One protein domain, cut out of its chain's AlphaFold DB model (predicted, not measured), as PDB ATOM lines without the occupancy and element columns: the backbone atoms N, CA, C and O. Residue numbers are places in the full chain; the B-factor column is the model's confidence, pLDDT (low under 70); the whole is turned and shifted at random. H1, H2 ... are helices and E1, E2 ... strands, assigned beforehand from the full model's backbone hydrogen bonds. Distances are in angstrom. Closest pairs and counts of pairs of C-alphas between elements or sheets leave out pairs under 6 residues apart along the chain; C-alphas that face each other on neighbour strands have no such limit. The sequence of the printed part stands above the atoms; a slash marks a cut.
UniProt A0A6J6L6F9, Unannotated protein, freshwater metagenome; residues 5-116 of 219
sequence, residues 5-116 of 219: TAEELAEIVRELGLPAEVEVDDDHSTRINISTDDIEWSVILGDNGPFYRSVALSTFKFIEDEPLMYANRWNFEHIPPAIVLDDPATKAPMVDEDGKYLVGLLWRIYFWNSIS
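AT A GLANCE: This is residues 5 to 116 of the 219 residues of the protein "Unannotated protein" of freshwater metagenome (UniProt A0A6J6L6F9). A strongly twisted sheet of six strands has a helix over each of its two ends, H1 over E2 and H2 over E6 and E5. The long strands E4 and E6 run side by side as a ribbon between the E1, E2, E3 end and the E5 end. The printed part has 112 residues, with H1 E1 E2 E3 E4 H2 E5 E6 along the chain; the antiparallel sheet has the order E1 E2 E3 E4 E6 E5, and the class is mixed, helices and strands. It is only just compact, close to loose, with a radius of gyration of the C-alphas of 15.6 A and spans of 39 by 34 by 31 A.

HOW THE PARTS SIT: H1, residues 6 to 15, is on the sheet at a height of 8.9 A, over E2, residues 30 to 35; their closest C-alphas, of Ala 10 and Ile 32, are 6.4 A apart. E1, residues 21 to 24, E2, E3, residues 40 to 45, and E4, residues 54 to 63, form a meander, each strand the antiparallel neighbour of the one before. Within hydrogen-bond range are N 23 and O 31 at 2.8 A, N 34 and O 41 at 2.8 A, and N 44 and O 56 at 2.7 A. E4, H2, residues 67 to 77, and E5, residues 82 to 84, make a split strand-helix-strand unit, two strands running the same way with E6, residues 101 to 110, between them; its crossover is right-handed. N 57 and O 107 of E4 and E6 are 2.8 A apart, as are N 83 and O 104 of E5 and E6. H2 is on the sheet at a height of 8.9 A; the closest C-alphas of H2 and E5, of Ala 71 and Ala 82, are 4.9 A apart. H1 and H2 are apart, and with the sheet make two layers, helices on one face. Every O i to N i+4 pair is within hydrogen-bond range in H1, and 6 of 7 in H2.

IN THESE COORDINATES: H1 begins at C-alpha 6, (197.722, 185.522, 299.594), and is 14.4 A long; H2 is 16.2 A. E4 and E6 are 29.0 A each, and E6 ends at C-alpha 110, (196.204, 199.626, 294.579).

THE WHOLE: The farthest C-alphas, of Asp 98 and Asn 113, are 45.3 A apart. The printed part has no cut. The link from E5 to E6, residues 85 to 100, is long. The mean pLDDT of the printed part is 92.3; residues 48 and 113 are under 70.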
ATOM      1  N   THR A   5     201.765 187.465 297.656       92.50
ATOM      2  CA  THR A   5     200.953 186.256 297.692       92.50
ATOM      3  C   THR A   5     199.821 186.407 298.706       92.50
ATOM      4  O   THR A   5     199.862 187.276 299.577       92.50
ATOM      5  N   ALA A   6     198.799 185.554 298.605       94.00
ATOM      6  CA  ALA A   6     197.722 185.522 299.594       94.00
ATOM      7  C   ALA A   6     198.262 185.275 301.013       94.00
ATOM      8  O   ALA A   6     197.801 185.902 301.960       94.00
ATOM      9  N   GLU A   7     199.281 184.420 301.144       95.06
ATOM     10  CA  GLU A   7     199.873 184.090 302.440       95.06
ATOM     11  C   GLU A   7     200.682 185.253 303.024       95.06
ATOM     12  O   GLU A   7     200.562 185.533 304.207       95.06
ATOM     13  N   GLU A   8     201.452 185.980 302.207       94.62
ATOM     14  CA  GLU A   8     202.169 187.173 302.682       94.62
ATOM     15  C   GLU A   8     201.196 188.263 303.156       94.62
ATOM     16  O   GLU A   8     201.463 188.937 304.146       94.62
ATOM     17  N   LEU A   9     200.051 188.422 302.485       95.31
ATOM     18  CA  LEU A   9     198.997 189.341 302.926       95.31
ATOM     19  C   LEU A   9     198.317 188.860 304.212       95.31
ATOM     20  O   LEU A   9     198.039 189.675 305.089       95.31
ATOM     21  N   ALA A  10     198.060 187.556 304.340       96.94
ATOM     22  CA  ALA A  10     197.484 186.983 305.550       96.94
ATOM     23  C   ALA A  10     198.440 187.122 306.741       96.94
ATOM     24  O   ALA A  10     197.993 187.424 307.843       96.94
ATOM     25  N   GLU A  11     199.747 186.982 306.520       97.25
ATOM     26  CA  GLU A  11     200.747 187.154 307.570       97.25
ATOM     27  C   GLU A  11     200.762 188.584 308.119       97.25
ATOM     28  O   GLU A  11     200.777 188.754 309.332       97.25
ATOM     29  N   ILE A  12     200.621 189.606 307.265       96.44
ATOM     30  CA  ILE A  12     200.477 191.002 307.719       96.44
ATOM     31  C   ILE A  12     199.277 191.152 308.666       96.44
ATOM     32  O   ILE A  12     199.369 191.819 309.694       96.44
ATOM     33  N   VAL A  13     198.146 190.515 308.347       96.75
ATOM     34  CA  VAL A  13     196.949 190.543 309.202       96.75
ATOM     35  C   VAL A  13     197.207 189.831 310.538       96.75
ATOM     36  O   VAL A  13     196.815 190.337 311.590       96.75
ATOM     37  N   ARG A  14     197.911 188.693 310.529       96.25
ATOM     38  CA  ARG A  14     198.254 187.951 311.755       96.25
ATOM     39  C   ARG A  14     199.250 188.695 312.635       96.25
ATOM     40  O   ARG A  14     199.098 188.679 313.854       96.25
ATOM     41  N   GLU A  15     200.221 189.389 312.045       95.25
ATOM     42  CA  GLU A  15     201.167 190.248 312.770       95.25
ATOM     43  C   GLU A  15     200.459 191.396 313.511       95.25
ATOM     44  O   GLU A  15     200.946 191.859 314.543       95.25
ATOM     45  N   LEU A  16     199.268 191.810 313.058       92.75
ATOM     46  CA  LEU A  16     198.423 192.773 313.772       92.75
ATOM     47  C   LEU A  16     197.676 192.177 314.975       92.75
ATOM     48  O   LEU A  16     197.071 192.940 315.737       92.75
ATOM     49  N   GLY A  17     197.740 190.856 315.167       92.62
ATOM     50  CA  GLY A  17     197.030 190.110 316.206       92.62
ATOM     51  C   GLY A  17     195.646 189.614 315.784       92.62
ATOM     52  O   GLY A  17     194.884 189.172 316.640       92.62
ATOM     53  N   LEU A  18     195.302 189.692 314.493       94.44
ATOM     54  CA  LEU A  18     193.984 189.320 313.983       94.44
ATOM     55  C   LEU A  18     193.980 187.888 313.416       94.44
ATOM     56  O   LEU A  18     194.951 187.476 312.776       94.44
ATOM     57  N   PRO A  19     192.892 187.117 313.609       94.00
ATOM     58  CA  PRO A  19     192.750 185.811 312.977       94.00
ATOM     59  C   PRO A  19     192.596 185.989 311.462       94.00
ATOM     60  O   PRO A  19     191.748 186.753 311.018       94.00
ATOM     61  N   ALA A  20     193.416 185.298 310.668       96.88
ATOM     62  CA  ALA A  20     193.401 185.419 309.210       96.88
ATOM     63  C   ALA A  20     193.455 184.046 308.530       96.88
ATOM     64  O   ALA A  20     194.452 183.318 308.659       96.88
ATOM     65  N   GLU A  21     192.407 183.726 307.770       96.94
ATOM     66  CA  GLU A  21     192.277 182.488 306.999       96.94
ATOM     67  C   GLU A  21     192.164 182.787 305.501       96.94
ATOM     68  O   GLU A  21     191.342 183.597 305.085       96.94
ATOM     69  N   VAL A  22     192.998 182.140 304.683       96.19
ATOM     70  CA  VAL A  22     192.943 182.269 303.221       96.19
ATOM     71  C   VAL A  22     191.894 181.306 302.672       96.19
ATOM     72  O   VAL A  22     192.025 180.094 302.823       96.19
ATOM     73  N   GLU A  23     190.908 181.839 301.962       94.38
ATOM     74  CA  GLU A  23     189.865 181.080 301.277       94.38
ATOM     75  C   GLU A  23     189.954 181.300 299.760       94.38
ATOM     76  O   GLU A  23     190.179 182.415 299.276       94.38
ATOM     77  N   VAL A  24     189.770 180.219 299.000       90.94
ATOM     78  CA  VAL A  24     189.646 180.248 297.540       90.94
ATOM     79  C   VAL A  24     188.269 179.709 297.184       90.94
ATOM     80  O   VAL A  24     187.979 178.547 297.462       90.94
ATOM     81  N   ASP A  25     187.449 180.558 296.578       86.56
ATOM     82  CA  ASP A  25     186.082 180.236 296.169       86.56
ATOM     83  C   ASP A  25     186.078 179.410 294.862       86.56
ATOM     84  O   ASP A  25     187.097 179.282 294.166       86.56
ATOM     85  N   ASP A  26     184.921 178.859 294.500       86.06
ATOM     86  CA  ASP A  26     184.719 178.014 293.316       86.06
ATOM     87  C   ASP A  26     185.028 178.752 292.002       86.06
ATOM     88  O   ASP A  26     185.424 178.139 291.006       86.06
ATOM     89  N   ASP A  27     184.875 180.079 291.989       83.69
ATOM     90  CA  ASP A  27     185.225 180.948 290.861       83.69
ATOM     91  C   ASP A  27     186.716 181.333 290.821       83.69
ATOM     92  O   ASP A  27     187.134 182.136 289.982       83.69
ATOM     93  N   HIS A  28     187.524 180.728 291.696       81.38
ATOM     94  CA  HIS A  28     188.936 181.024 291.931       81.38
ATOM     95  C   HIS A  28     189.216 182.429 292.481       81.38
ATOM     96  O   HIS A  28     190.384 182.837 292.530       81.38
ATOM     97  N   SER A  29     188.196 183.165 292.934       85.94
ATOM     98  CA  SER A  29     188.423 184.362 293.737       85.94
ATOM     99  C   SER A  29     189.097 183.969 295.049       85.94
ATOM    100  O   SER A  29     188.802 182.939 295.653       85.94
ATOM    101  N   THR A  30     190.080 184.760 295.466       92.44
ATOM    102  CA  THR A  30     190.810 184.522 296.713       92.44
ATOM    103  C   THR A  30     190.502 185.650 297.675       92.44
ATOM    104  O   THR A  30     190.558 186.823 297.299       92.44
ATOM    105  N   ARG A  31     190.195 185.300 298.917       94.88
ATOM    106  CA  ARG A  31     189.972 186.255 299.998       94.88
ATOM    107  C   ARG A  31     190.682 185.790 301.258       94.88
ATOM    108  O   ARG A  31     190.983 184.612 301.413       94.88
ATOM    109  N   ILE A  32     190.974 186.733 302.136       97.62
ATOM    110  CA  ILE A  32     191.435 186.454 303.492       97.62
ATOM    111  C   ILE A  32     190.288 186.850 304.406       97.62
ATOM    112  O   ILE A  32     189.898 188.017 304.393       97.62
ATOM    113  N   ASN A  33     189.744 185.901 305.158       97.25
ATOM    114  CA  ASN A  33     188.668 186.147 306.107       97.25
ATOM    115  C   ASN A  33     189.259 186.449 307.483       97.25
ATOM    116  O   ASN A  33     190.172 185.761 307.947       97.25
ATOM    117  N   ILE A  34     188.716 187.486 308.115       97.06
ATOM    118  CA  ILE A  34     189.014 187.895 309.477       97.06
ATOM    119  C   ILE A  34     187.708 187.811 310.250       97.06
ATOM    120  O   ILE A  34     186.813 188.635 310.068       97.06
ATOM    121  N   SER A  35     187.608 186.796 311.100       93.25
ATOM    122  CA  SER A  35     186.431 186.536 311.922       93.25
ATOM    123  C   SER A  35     186.849 186.491 313.385       93.25
ATOM    124  O   SER A  35     187.668 185.659 313.784       93.25
ATOM    125  N   THR A  36     186.323 187.430 314.162       86.88
ATOM    126  CA  THR A  36     186.350 187.391 315.626       86.88
ATOM    127  C   THR A  36     184.985 186.924 316.132       86.88
ATOM    128  O   THR A  36     184.083 186.660 315.337       86.88
ATOM    129  N   ASP A  37     184.815 186.821 317.452       82.00
ATOM    130  CA  ASP A  37     183.518 186.457 318.038       82.00
ATOM    131  C   ASP A  37     182.418 187.498 317.729       82.00
ATOM    132  O   ASP A  37     181.244 187.137 317.655       82.00
ATOM    133  N   ASP A  38     182.797 188.764 317.502       81.94
ATOM    134  CA  ASP A  38     181.863 189.890 317.369       81.94
ATOM    135  C   ASP A  38     181.704 190.411 315.932       81.94
ATOM    136  O   ASP A  38     180.646 190.933 315.583       81.94
ATOM    137  N   ILE A  39     182.743 190.308 315.092       90.31
ATOM    138  CA  ILE A  39     182.754 190.912 313.752       90.31
ATOM    139  C   ILE A  39     183.398 190.016 312.696       90.31
ATOM    140  O   ILE A  39     184.331 189.254 312.955       90.31
ATOM    141  N   GLU A  40     182.940 190.193 311.457       94.31
ATOM    142  CA  GLU A  40     183.509 189.557 310.274       94.31
ATOM    143  C   GLU A  40     183.825 190.600 309.199       94.31
ATOM    144  O   GLU A  40     183.020 191.480 308.866       94.31
ATOM    145  N   TRP A  41     185.027 190.513 308.640       97.50
ATOM    146  CA  TRP A  41     185.442 191.308 307.495       97.50
ATOM    147  C   TRP A  41     186.505 190.562 306.687       97.50
ATOM    148  O   TRP A  41     187.078 189.574 307.139       97.50
ATOM    149  N   SER A  42     186.762 191.006 305.461       97.38
ATOM    150  CA  SER A  42     187.630 190.277 304.538       97.38
ATOM    151  C   SER A  42     188.555 191.181 303.737       97.38
ATOM    152  O   SER A  42     188.191 192.300 303.369       97.38
ATOM    153  N   VAL A  43     189.718 190.643 303.372       97.44
ATOM    154  CA  VAL A  43     190.606 191.185 302.338       97.44
ATOM    155  C   VAL A  43     190.351 190.419 301.041       97.44
ATOM    156  O   VAL A  43     190.805 189.290 300.870       97.44
ATOM    157  N   ILE A  44     189.631 191.027 300.106       95.12
ATOM    158  CA  ILE A  44     189.388 190.484 298.769       95.12
ATOM    159  C   ILE A  44     190.625 190.746 297.909       95.12
ATOM    160  O   ILE A  44     191.044 191.896 297.728       95.12
ATOM    161  N   LEU A  45     191.212 189.687 297.354       93.81
ATOM    162  CA  LEU A  45     192.409 189.791 296.531       93.81
ATOM    163  C   LEU A  45     192.014 190.041 295.070       93.81
ATOM    164  O   LEU A  45     191.140 189.369 294.530       93.81
ATOM    165  N   GLY A  46     192.622 191.050 294.434       86.25
ATOM    166  CA  GLY A  46     192.286 191.428 293.055       86.25
ATOM    167  C   GLY A  46     192.684 190.388 291.997       86.25
ATOM    168  O   GLY A  46     193.288 189.362 292.293       86.25
ATOM    169  N   ASP A  47     192.400 190.677 290.726       72.69
ATOM    170  CA  ASP A  47     192.707 189.747 289.633       72.69
ATOM    171  C   ASP A  47     194.225 189.505 289.475       72.69
ATOM    172  O   ASP A  47     195.035 190.430 289.616       72.69
ATOM    173  N   ASN A  48     194.590 188.288 289.043       67.19
ATOM    174  CA  ASN A  48     195.949 187.802 288.722       67.19
ATOM    175  C   ASN A  48     196.778 187.234 289.891       67.19
ATOM    176  O   ASN A  48     197.944 187.595 290.075       67.19
ATOM    177  N   GLY A  49     196.225 186.257 290.616       74.00
ATOM    178  CA  GLY A  49     197.042 185.352 291.430       74.00
ATOM    179  C   GLY A  49     198.153 184.665 290.602       74.00
ATOM    180  O   GLY A  49     198.057 184.571 289.373       74.00
ATOM    181  N   PRO A  50     199.238 184.188 291.234       83.69
ATOM    182  CA  PRO A  50     199.454 184.112 292.681       83.69
ATOM    183  C   PRO A  50     200.058 185.386 293.298       83.69
ATOM    184  O   PRO A  50     200.326 185.392 294.492       83.69
ATOM    185  N   PHE A  51     200.293 186.442 292.507       89.00
ATOM    186  CA  PHE A  51     200.915 187.693 292.953       89.00
ATOM    187  C   PHE A  51     199.968 188.873 292.750       89.00
ATOM    188  O   PHE A  51     199.884 189.461 291.668       89.00
ATOM    189  N   TYR A  52     199.281 189.237 293.821       89.38
ATOM    190  CA  TYR A  52     198.254 190.261 293.828       89.38
ATOM    191  C   TYR A  52     198.864 191.664 293.799       89.38
ATOM    192  O   TYR A  52     199.921 191.928 294.377       89.38
ATOM    193  N   ARG A  53     198.190 192.573 293.087       89.00
ATOM    194  CA  ARG A  53     198.610 193.979 292.889       89.00
ATOM    195  C   ARG A  53     197.635 195.001 293.466       89.00
ATOM    196  O   ARG A  53     197.821 196.211 293.309       89.00
ATOM    197  N   SER A  54     196.566 194.507 294.062       91.94
ATOM    198  CA  SER A  54     195.551 195.300 294.723       91.94
ATOM    199  C   SER A  54     194.760 194.411 295.660       91.94
ATOM    200  O   SER A  54     194.555 193.230 295.362       91.94
ATOM    201  N   VAL A  55     194.243 195.019 296.715       94.75
ATOM    202  CA  VAL A  55     193.281 194.402 297.624       94.75
ATOM    203  C   VAL A  55     192.069 195.308 297.786       94.75
ATOM    204  O   VAL A  55     192.148 196.520 297.569       94.75
ATOM    205  N   ALA A  56     190.942 194.716 298.154       96.00
ATOM    206  CA  ALA A  56     189.777 195.425 298.649       96.00
ATOM    207  C   ALA A  56     189.470 194.937 300.066       96.00
ATOM    208  O   ALA A  56     189.297 193.743 300.274       96.00
ATOM    209  N   LEU A  57     189.417 195.851 301.027       97.88
ATOM    210  CA  LEU A  57     188.990 195.564 302.393       97.88
ATOM    211  C   LEU A  57     187.477 195.770 302.467       97.88
ATOM    212  O   LEU A  57     186.984 196.784 301.961       97.88
ATOM    213  N   SER A  58     186.742 194.820 303.046       97.50
ATOM    214  CA  SER A  58     185.283 194.904 303.102       97.50
ATOM    215  C   SER A  58     184.658 194.273 304.336       97.50
ATOM    216  O   SER A  58     185.100 193.223 304.791       97.50
ATOM    217  N   THR A  59     183.568 194.874 304.805       97.75
ATOM    218  CA  THR A  59     182.630 194.300 305.782       97.75
ATOM    219  C   THR A  59     181.207 194.718 305.417       97.75
ATOM    220  O   THR A  59     181.029 195.696 304.685       97.75
ATOM    221  N   PHE A  60     180.202 194.010 305.925       95.94
ATOM    222  CA  PHE A  60     178.793 194.274 305.643       95.94
ATOM    223  C   PHE A  60     177.958 194.166 306.914       95.94
ATOM    224  O   PHE A  60     178.260 193.353 307.784       95.94
ATOM    225  N   LYS A  61     176.889 194.958 307.001       95.06
ATOM    226  CA  LYS A  61     175.878 194.834 308.054       95.06
ATOM    227  C   LYS A  61     174.499 195.239 307.547       95.06
ATOM    228  O   LYS A  61     174.376 195.978 306.567       95.06
ATOM    229  N   PHE A  62     173.470 194.778 308.245       95.31
ATOM    230  CA  PHE A  62     172.098 195.216 308.021       95.31
ATOM    231  C   PHE A  62     171.744 196.379 308.949       95.31
ATOM    232  O   PHE A  62     172.082 196.356 310.132       95.31
ATOM    233  N   ILE A  63     171.053 197.386 308.416       95.31
ATOM    234  CA  ILE A  63     170.618 198.578 309.156       95.31
ATOM    235  C   ILE A  63     169.125 198.842 308.979       95.31
ATOM    236  O   ILE A  63     168.536 198.533 307.946       95.31
ATOM    237  N   GLU A  64     168.518 199.456 309.989       94.69
ATOM    238  CA  GLU A  64     167.117 199.903 309.941       94.69
ATOM    239  C   GLU A  64     166.977 201.323 309.360       94.69
ATOM    240  O   GLU A  64     165.922 201.682 308.837       94.69
ATOM    241  N   ASP A  65     168.047 202.120 309.435       92.00
ATOM    242  CA  ASP A  65     168.118 203.480 308.898       92.00
ATOM    243  C   ASP A  65     167.962 203.511 307.366       92.00
ATOM    244  O   ASP A  65     168.289 202.558 306.656       92.00
ATOM    245  N   GLU A  66     167.539 204.664 306.835       94.94
ATOM    246  CA  GLU A  66     167.579 204.899 305.390       94.94
ATOM    247  C   GLU A  66     169.041 204.817 304.893       94.94
ATOM    248  O   GLU A  66     169.910 205.543 305.398       94.94
ATOM    249  N   PRO A  67     169.343 203.935 303.921       95.31
ATOM    250  CA  PRO A  67     170.711 203.499 303.679       95.31
ATOM    251  C   PRO A  67     171.592 204.564 303.023       95.31
ATOM    252  O   PRO A  67     172.794 204.608 303.291       95.31
ATOM    253  N   LEU A  68     171.027 205.460 302.205       94.44
ATOM    254  CA  LEU A  68     171.800 206.540 301.591       94.44
ATOM    255  C   LEU A  68     172.180 207.612 302.613       94.44
ATOM    256  O   LEU A  68     173.307 208.102 302.604       94.44
ATOM    257  N   MET A  69     171.267 207.975 303.510       94.81
ATOM    258  CA  MET A  69     171.520 208.895 304.614       94.81
ATOM    259  C   MET A  69     172.565 208.329 305.573       94.81
ATOM    260  O   MET A  69     173.482 209.060 305.952       94.81
ATOM    261  N   TYR A  70     172.469 207.040 305.910       95.44
ATOM    262  CA  TYR A  70     173.474 206.351 306.718       95.44
ATOM    263  C   TYR A  70     174.859 206.411 306.054       95.44
ATOM    264  O   TYR A  70     175.816 206.895 306.662       95.44
ATOM    265  N   ALA A  71     174.957 206.000 304.785       96.00
ATOM    266  CA  ALA A  71     176.216 206.002 304.045       96.00
ATOM    267  C   ALA A  71     176.802 207.415 303.903       96.00
ATOM    268  O   ALA A  71     177.999 207.614 304.095       96.00
ATOM    269  N   ASN A  72     175.968 208.419 303.618       95.38
ATOM    270  CA  ASN A  72     176.413 209.808 303.523       95.38
ATOM    271  C   ASN A  72     176.992 210.311 304.848       95.38
ATOM    272  O   ASN A  72     178.057 210.916 304.832       95.38
ATOM    273  N   ARG A  73     176.325 210.041 305.980       94.81
ATOM    274  CA  ARG A  73     176.813 210.418 307.317       94.81
ATOM    275  C   ARG A  73     178.191 209.815 307.587       94.81
ATOM    276  O   ARG A  73     179.103 210.552 307.939       94.81
ATOM    277  N   TRP A  74     178.354 208.517 307.337       96.00
ATOM    278  CA  TRP A  74     179.643 207.836 307.471       96.00
ATOM    279  C   TRP A  74     180.733 208.482 306.601       96.00
ATOM    280  O   TRP A  74     181.800 208.853 307.091       96.00
ATOM    281  N   ASN A  75     180.433 208.685 305.316       95.88
ATOM    282  CA  ASN A  75     181.380 209.167 304.306       95.88
ATOM    283  C   ASN A  75     181.841 210.621 304.508       95.88
ATOM    284  O   ASN A  75     182.789 211.047 303.850       95.88
ATOM    285  N   PHE A  76     181.191 211.396 305.383       92.44
ATOM    286  CA  PHE A  76     181.675 212.728 305.759       92.44
ATOM    287  C   PHE A  76     182.868 212.684 306.715       92.44
ATOM    288  O   PHE A  76     183.658 213.627 306.736       92.44
ATOM    289  N   GLU A  77     182.989 211.617 307.498       88.31
ATOM    290  CA  GLU A  77     183.925 211.538 308.624       88.31
ATOM    291  C   GLU A  77     185.001 210.463 308.420       88.31
ATOM    292  O   GLU A  77     186.053 210.526 309.056       88.31
ATOM    293  N   HIS A  78     184.774 209.520 307.499       93.94
ATOM    294  CA  HIS A  78     185.581 208.311 307.349       93.94
ATOM    295  C   HIS A  78     186.268 208.196 305.984       93.94
ATOM    296  O   HIS A  78     185.744 208.635 304.959       93.94
ATOM    297  N   ILE A  79     187.452 207.570 305.966       91.81
ATOM    298  CA  ILE A  79     188.208 207.296 304.735       91.81
ATOM    299  C   ILE A  79     187.612 206.097 303.977       91.81
ATOM    300  O   ILE A  79     187.336 206.254 302.782       91.81
ATOM    301  N   PRO A  80     187.396 204.912 304.590       95.31
ATOM    302  CA  PRO A  80     186.715 203.818 303.906       95.31
ATOM    303  C   PRO A  80     185.258 204.192 303.636       95.31
ATOM    304  O   PRO A  80     184.523 204.477 304.583       95.31
ATOM    305  N   PRO A  81     184.809 204.180 302.372       96.50
ATOM    306  CA  PRO A  81     183.451 204.572 302.068       96.50
ATOM    307  C   PRO A  81     182.463 203.479 302.483       96.50
ATOM    308  O   PRO A  81     182.644 202.303 302.152       96.50
ATOM    309  N   ALA A  82     181.381 203.897 303.131       97.44
ATOM    310  CA  ALA A  82     180.157 203.128 303.233       97.44
ATOM    311  C   ALA A  82     179.397 203.194 301.903       97.44
ATOM    312  O   ALA A  82     179.228 204.262 301.302       97.44
ATOM    313  N   ILE A  83     178.931 202.034 301.453       96.38
ATOM    314  CA  ILE A  83     178.176 201.838 300.221       96.38
ATOM    315  C   ILE A  83     176.850 201.136 300.514       96.38
ATOM    316  O   ILE A  83     176.764 200.276 301.390       96.38
ATOM    317  N   VAL A  84     175.824 201.495 299.745       96.25
ATOM    318  CA  VAL A  84     174.547 200.773 299.709       96.25
ATOM    319  C   VAL A  84     174.663 199.668 298.671       96.25
ATOM    320  O   VAL A  84     175.120 199.921 297.553       96.25
ATOM    321  N   LEU A  85     174.292 198.445 299.043       93.75
ATOM    322  CA  LEU A  85     174.340 197.313 298.129       93.75
ATOM    323  C   LEU A  85     172.995 197.171 297.425       93.75
ATOM    324  O   LEU A  85     171.970 196.962 298.068       93.75
ATOM    325  N   ASP A  86     173.015 197.259 296.098       93.00
ATOM    326  CA  ASP A  86     171.837 197.035 295.266       93.00
ATOM    327  C   ASP A  86     171.747 195.571 294.832       93.00
ATOM    328  O   ASP A  86     172.736 194.959 294.419       93.00
ATOM    329  N   ASP A  87     170.530 195.032 294.836       91.25
ATOM    330  CA  ASP A  87     170.231 193.727 294.272       91.25
ATOM    331  C   ASP A  87     170.563 193.754 292.763       91.25
ATOM    332  O   ASP A  87     170.023 194.578 292.007       91.25
ATOM    333  N   PRO A  88     171.439 192.857 292.271       89.00
ATOM    334  CA  PRO A  88     171.865 192.884 290.878       89.00
ATOM    335  C   PRO A  88     170.728 192.712 289.863       89.00
ATOM    336  O   PRO A  88     170.854 193.222 288.743       89.00
ATOM    337  N   ALA A  89     169.650 192.013 290.223       92.19
ATOM    338  CA  ALA A  89     168.504 191.742 289.366       92.19
ATOM    339  C   ALA A  89     167.494 192.896 289.361       92.19
ATOM    340  O   ALA A  89     166.998 193.260 288.293       92.19
ATOM    341  N   THR A  90     167.199 193.485 290.521       92.56
ATOM    342  CA  THR A  90     166.155 194.519 290.645       92.56
ATOM    343  C   THR A  90     166.688 195.948 290.590       92.56
ATOM    344  O   THR A  90     165.930 196.857 290.251       92.56
ATOM    345  N   LYS A  91     167.985 196.150 290.869       90.56
ATOM    346  CA  LYS A  91     168.630 197.465 291.053       90.56
ATOM    347  C   LYS A  91     168.049 198.287 292.209       90.56
ATOM    348  O   LYS A  91     168.241 199.497 292.243       90.56
ATOM    349  N   ALA A  92     167.309 197.648 293.111       92.12
ATOM    350  CA  ALA A  92     166.861 198.248 294.360       92.12
ATOM    351  C   ALA A  92     167.842 197.891 295.489       92.12
ATOM    352  O   ALA A  92     168.492 196.847 295.385       92.12
ATOM    353  N   PRO A  93     167.910 198.686 296.572       94.25
ATOM    354  CA  PRO A  93     168.685 198.326 297.752       94.25
ATOM    355  C   PRO A  93     168.322 196.925 298.254       94.25
ATOM    356  O   PRO A  93     167.140 196.584 298.353       94.25
ATOM    357  N   MET A  94     169.337 196.118 298.557       95.06
ATOM    358  CA  MET A  94     169.159 194.793 299.140       95.06
ATOM    359  C   MET A  94     168.561 194.927 300.539       95.06
ATOM    360  O   MET A  94     169.024 195.741 301.340       95.06
ATOM    361  N   VAL A  95     167.550 194.107 300.820       94.38
ATOM    362  CA  VAL A  95     166.884 194.036 302.122       94.38
ATOM    363  C   VAL A  95     166.835 192.598 302.625       94.38
ATOM    364  O   VAL A  95     166.717 191.673 301.818       94.38
ATOM    365  N   ASP A  96     166.944 192.409 303.938       94.12
ATOM    366  CA  ASP A  96     166.719 191.110 304.577       94.12
ATOM    367  C   ASP A  96     165.218 190.792 304.747       94.12
ATOM    368  O   ASP A  96     164.337 191.527 304.285       94.12
ATOM    369  N   GLU A  97     164.920 189.664 305.397       93.69
ATOM    370  CA  GLU A  97     163.547 189.216 305.668       93.69
ATOM    371  C   GLU A  97     162.771 190.170 306.596       93.69
ATOM    372  O   GLU A  97     161.542 190.233 306.514       93.69
ATOM    373  N   ASP A  98     163.479 190.943 307.423       94.88
ATOM    374  CA  ASP A  98     162.922 191.925 308.356       94.88
ATOM    375  C   ASP A  98     162.794 193.330 307.729       94.88
ATOM    376  O   ASP A  98     162.267 194.255 308.353       94.88
ATOM    377  N   GLY A  99     163.226 193.498 306.474       93.50
ATOM    378  CA  GLY A  99     163.189 194.764 305.745       93.50
ATOM    379  C   GLY A  99     164.352 195.710 306.056       93.50
ATOM    380  O   GLY A  99     164.264 196.890 305.715       93.50
ATOM    381  N   LYS A 100     165.427 195.223 306.685       96.56
ATOM    382  CA  LYS A 100     166.652 195.985 306.962       96.56
ATOM    383  C   LYS A 100     167.526 196.058 305.723       96.56
ATOM    384  O   LYS A 100     167.654 195.079 304.993       96.56
ATOM    385  N   TYR A 101     168.160 197.200 305.495       96.69
ATOM    386  CA  TYR A 101     168.983 197.453 304.315       96.69
ATOM    387  C   TYR A 101     170.409 196.943 304.493       96.69
ATOM    388  O   TYR A 101     171.021 197.158 305.538       96.69
ATOM    389  N   LEU A 102     170.965 196.326 303.451       96.69
ATOM    390  CA  LEU A 102     172.367 195.919 303.430       96.69
ATOM    391  C   LEU A 102     173.268 197.098 303.048       96.69
ATOM    392  O   LEU A 102     173.174 197.659 301.951       96.69
ATOM    393  N   VAL A 103     174.194 197.424 303.942       97.19
ATOM    394  CA  VAL A 103     175.275 198.382 303.707       97.19
ATOM    395  C   VAL A 103     176.620 197.712 303.956       97.19
ATOM    396  O   VAL A 103     176.711 196.708 304.662       97.19
ATOM    397  N   GLY A 104     177.689 198.257 303.382       97.19
ATOM    398  CA  GLY A 104     179.032 197.747 303.636       97.19
ATOM    399  C   GLY A 104     180.109 198.801 303.511       97.19
ATOM    400  O   GLY A 104     179.907 199.826 302.867       97.19
ATOM    401  N   LEU A 105     181.264 198.528 304.108       98.00
ATOM    402  CA  LEU A 105     182.486 199.274 303.834       98.00
ATOM    403  C   LEU A 105     183.231 198.605 302.687       98.00
ATOM    404  O   LEU A 105     183.323 197.378 302.639       98.00
ATOM    405  N   LEU A 106     183.786 199.402 301.774       96.25
ATOM    406  CA  LEU A 106     184.625 198.887 300.694       96.25
ATOM    407  C   LEU A 106     185.788 199.831 300.402       96.25
ATOM    408  O   LEU A 106     185.614 200.864 299.758       96.25
ATOM    409  N   TRP A 107     187.002 199.433 300.778       96.44
ATOM    410  CA  TRP A 107     188.198 200.231 300.530       96.44
ATOM    411  C   TRP A 107     189.194 199.513 299.624       96.44
ATOM    412  O   TRP A 107     189.729 198.462 299.964       96.44
ATOM    413  N   ARG A 108     189.447 200.086 298.442       94.19
ATOM    414  CA  ARG A 108     190.385 199.538 297.451       94.19
ATOM    415  C   ARG A 108     191.765 200.163 297.597       94.19
ATOM    416  O   ARG A 108     191.915 201.375 297.457       94.19
ATOM    417  N   ILE A 109     192.773 199.313 297.762       92.88
ATOM    418  CA  ILE A 109     194.181 199.696 297.825       92.88
ATOM    419  C   ILE A 109     194.885 199.114 296.601       92.88
ATOM    420  O   ILE A 109     194.923 197.901 296.394       92.88
ATOM    421  N   TYR A 110     195.446 199.991 295.774       90.69
ATOM    422  CA  TYR A 110     196.204 199.626 294.579       90.69
ATOM    423  C   TYR A 110     197.695 199.806 294.846       90.69
ATOM    424  O   TYR A 110     198.113 200.850 295.342       90.69
ATOM    425  N   PHE A 111     198.517 198.828 294.465       88.69
ATOM    426  CA  PHE A 111     199.944 198.855 294.801       88.69
ATOM    427  C   PHE A 111     200.769 199.745 293.855       88.69
ATOM    428  O   PHE A 111     201.953 199.929 294.093       88.69
ATOM    429  N   TRP A 112     200.182 200.264 292.761       70.00
ATOM    430  CA  TRP A 112     200.770 201.223 291.797       70.00
ATOM    431  C   TRP A 112     202.293 201.079 291.529       70.00
ATOM    432  O   TRP A 112     203.006 202.071 291.391       70.00
ATOM    433  N   ASN A 113     202.778 199.839 291.372       67.62
ATOM    434  CA  ASN A 113     204.177 199.405 291.160       67.62
ATOM    435  C   ASN A 113     205.086 199.247 292.405       67.62
ATOM    436  O   ASN A 113     206.129 198.591 292.272       67.62
ATOM    437  N   SER A 114     204.702 199.755 293.578       75.50
ATOM    438  CA  SER A 114     205.333 199.483 294.883       75.50
ATOM    439  C   SER A 114     204.437 199.952 296.035       75.50
ATOM    440  O   SER A 114     203.969 201.090 296.013       75.50
ATOM    441  N   ILE A 115     204.272 199.118 297.060       87.94
ATOM    442  CA  ILE A 115     203.589 199.451 298.315       87.94
ATOM    443  C   ILE A 115     204.396 198.820 299.449       87.94
ATOM    444  O   ILE A 115     204.752 197.648 299.360       87.94
ATOM    445  N   SER A 116     204.710 199.580 300.497       89.88
ATOM    446  CA  SER A 116     205.444 199.010 301.626       89.88
ATOM    447  C   SER A 116     204.531 198.120 302.469       89.88
ATOM    448  O   SER A 116     203.337 198.396 302.620       89.88
TER     449      SER A 116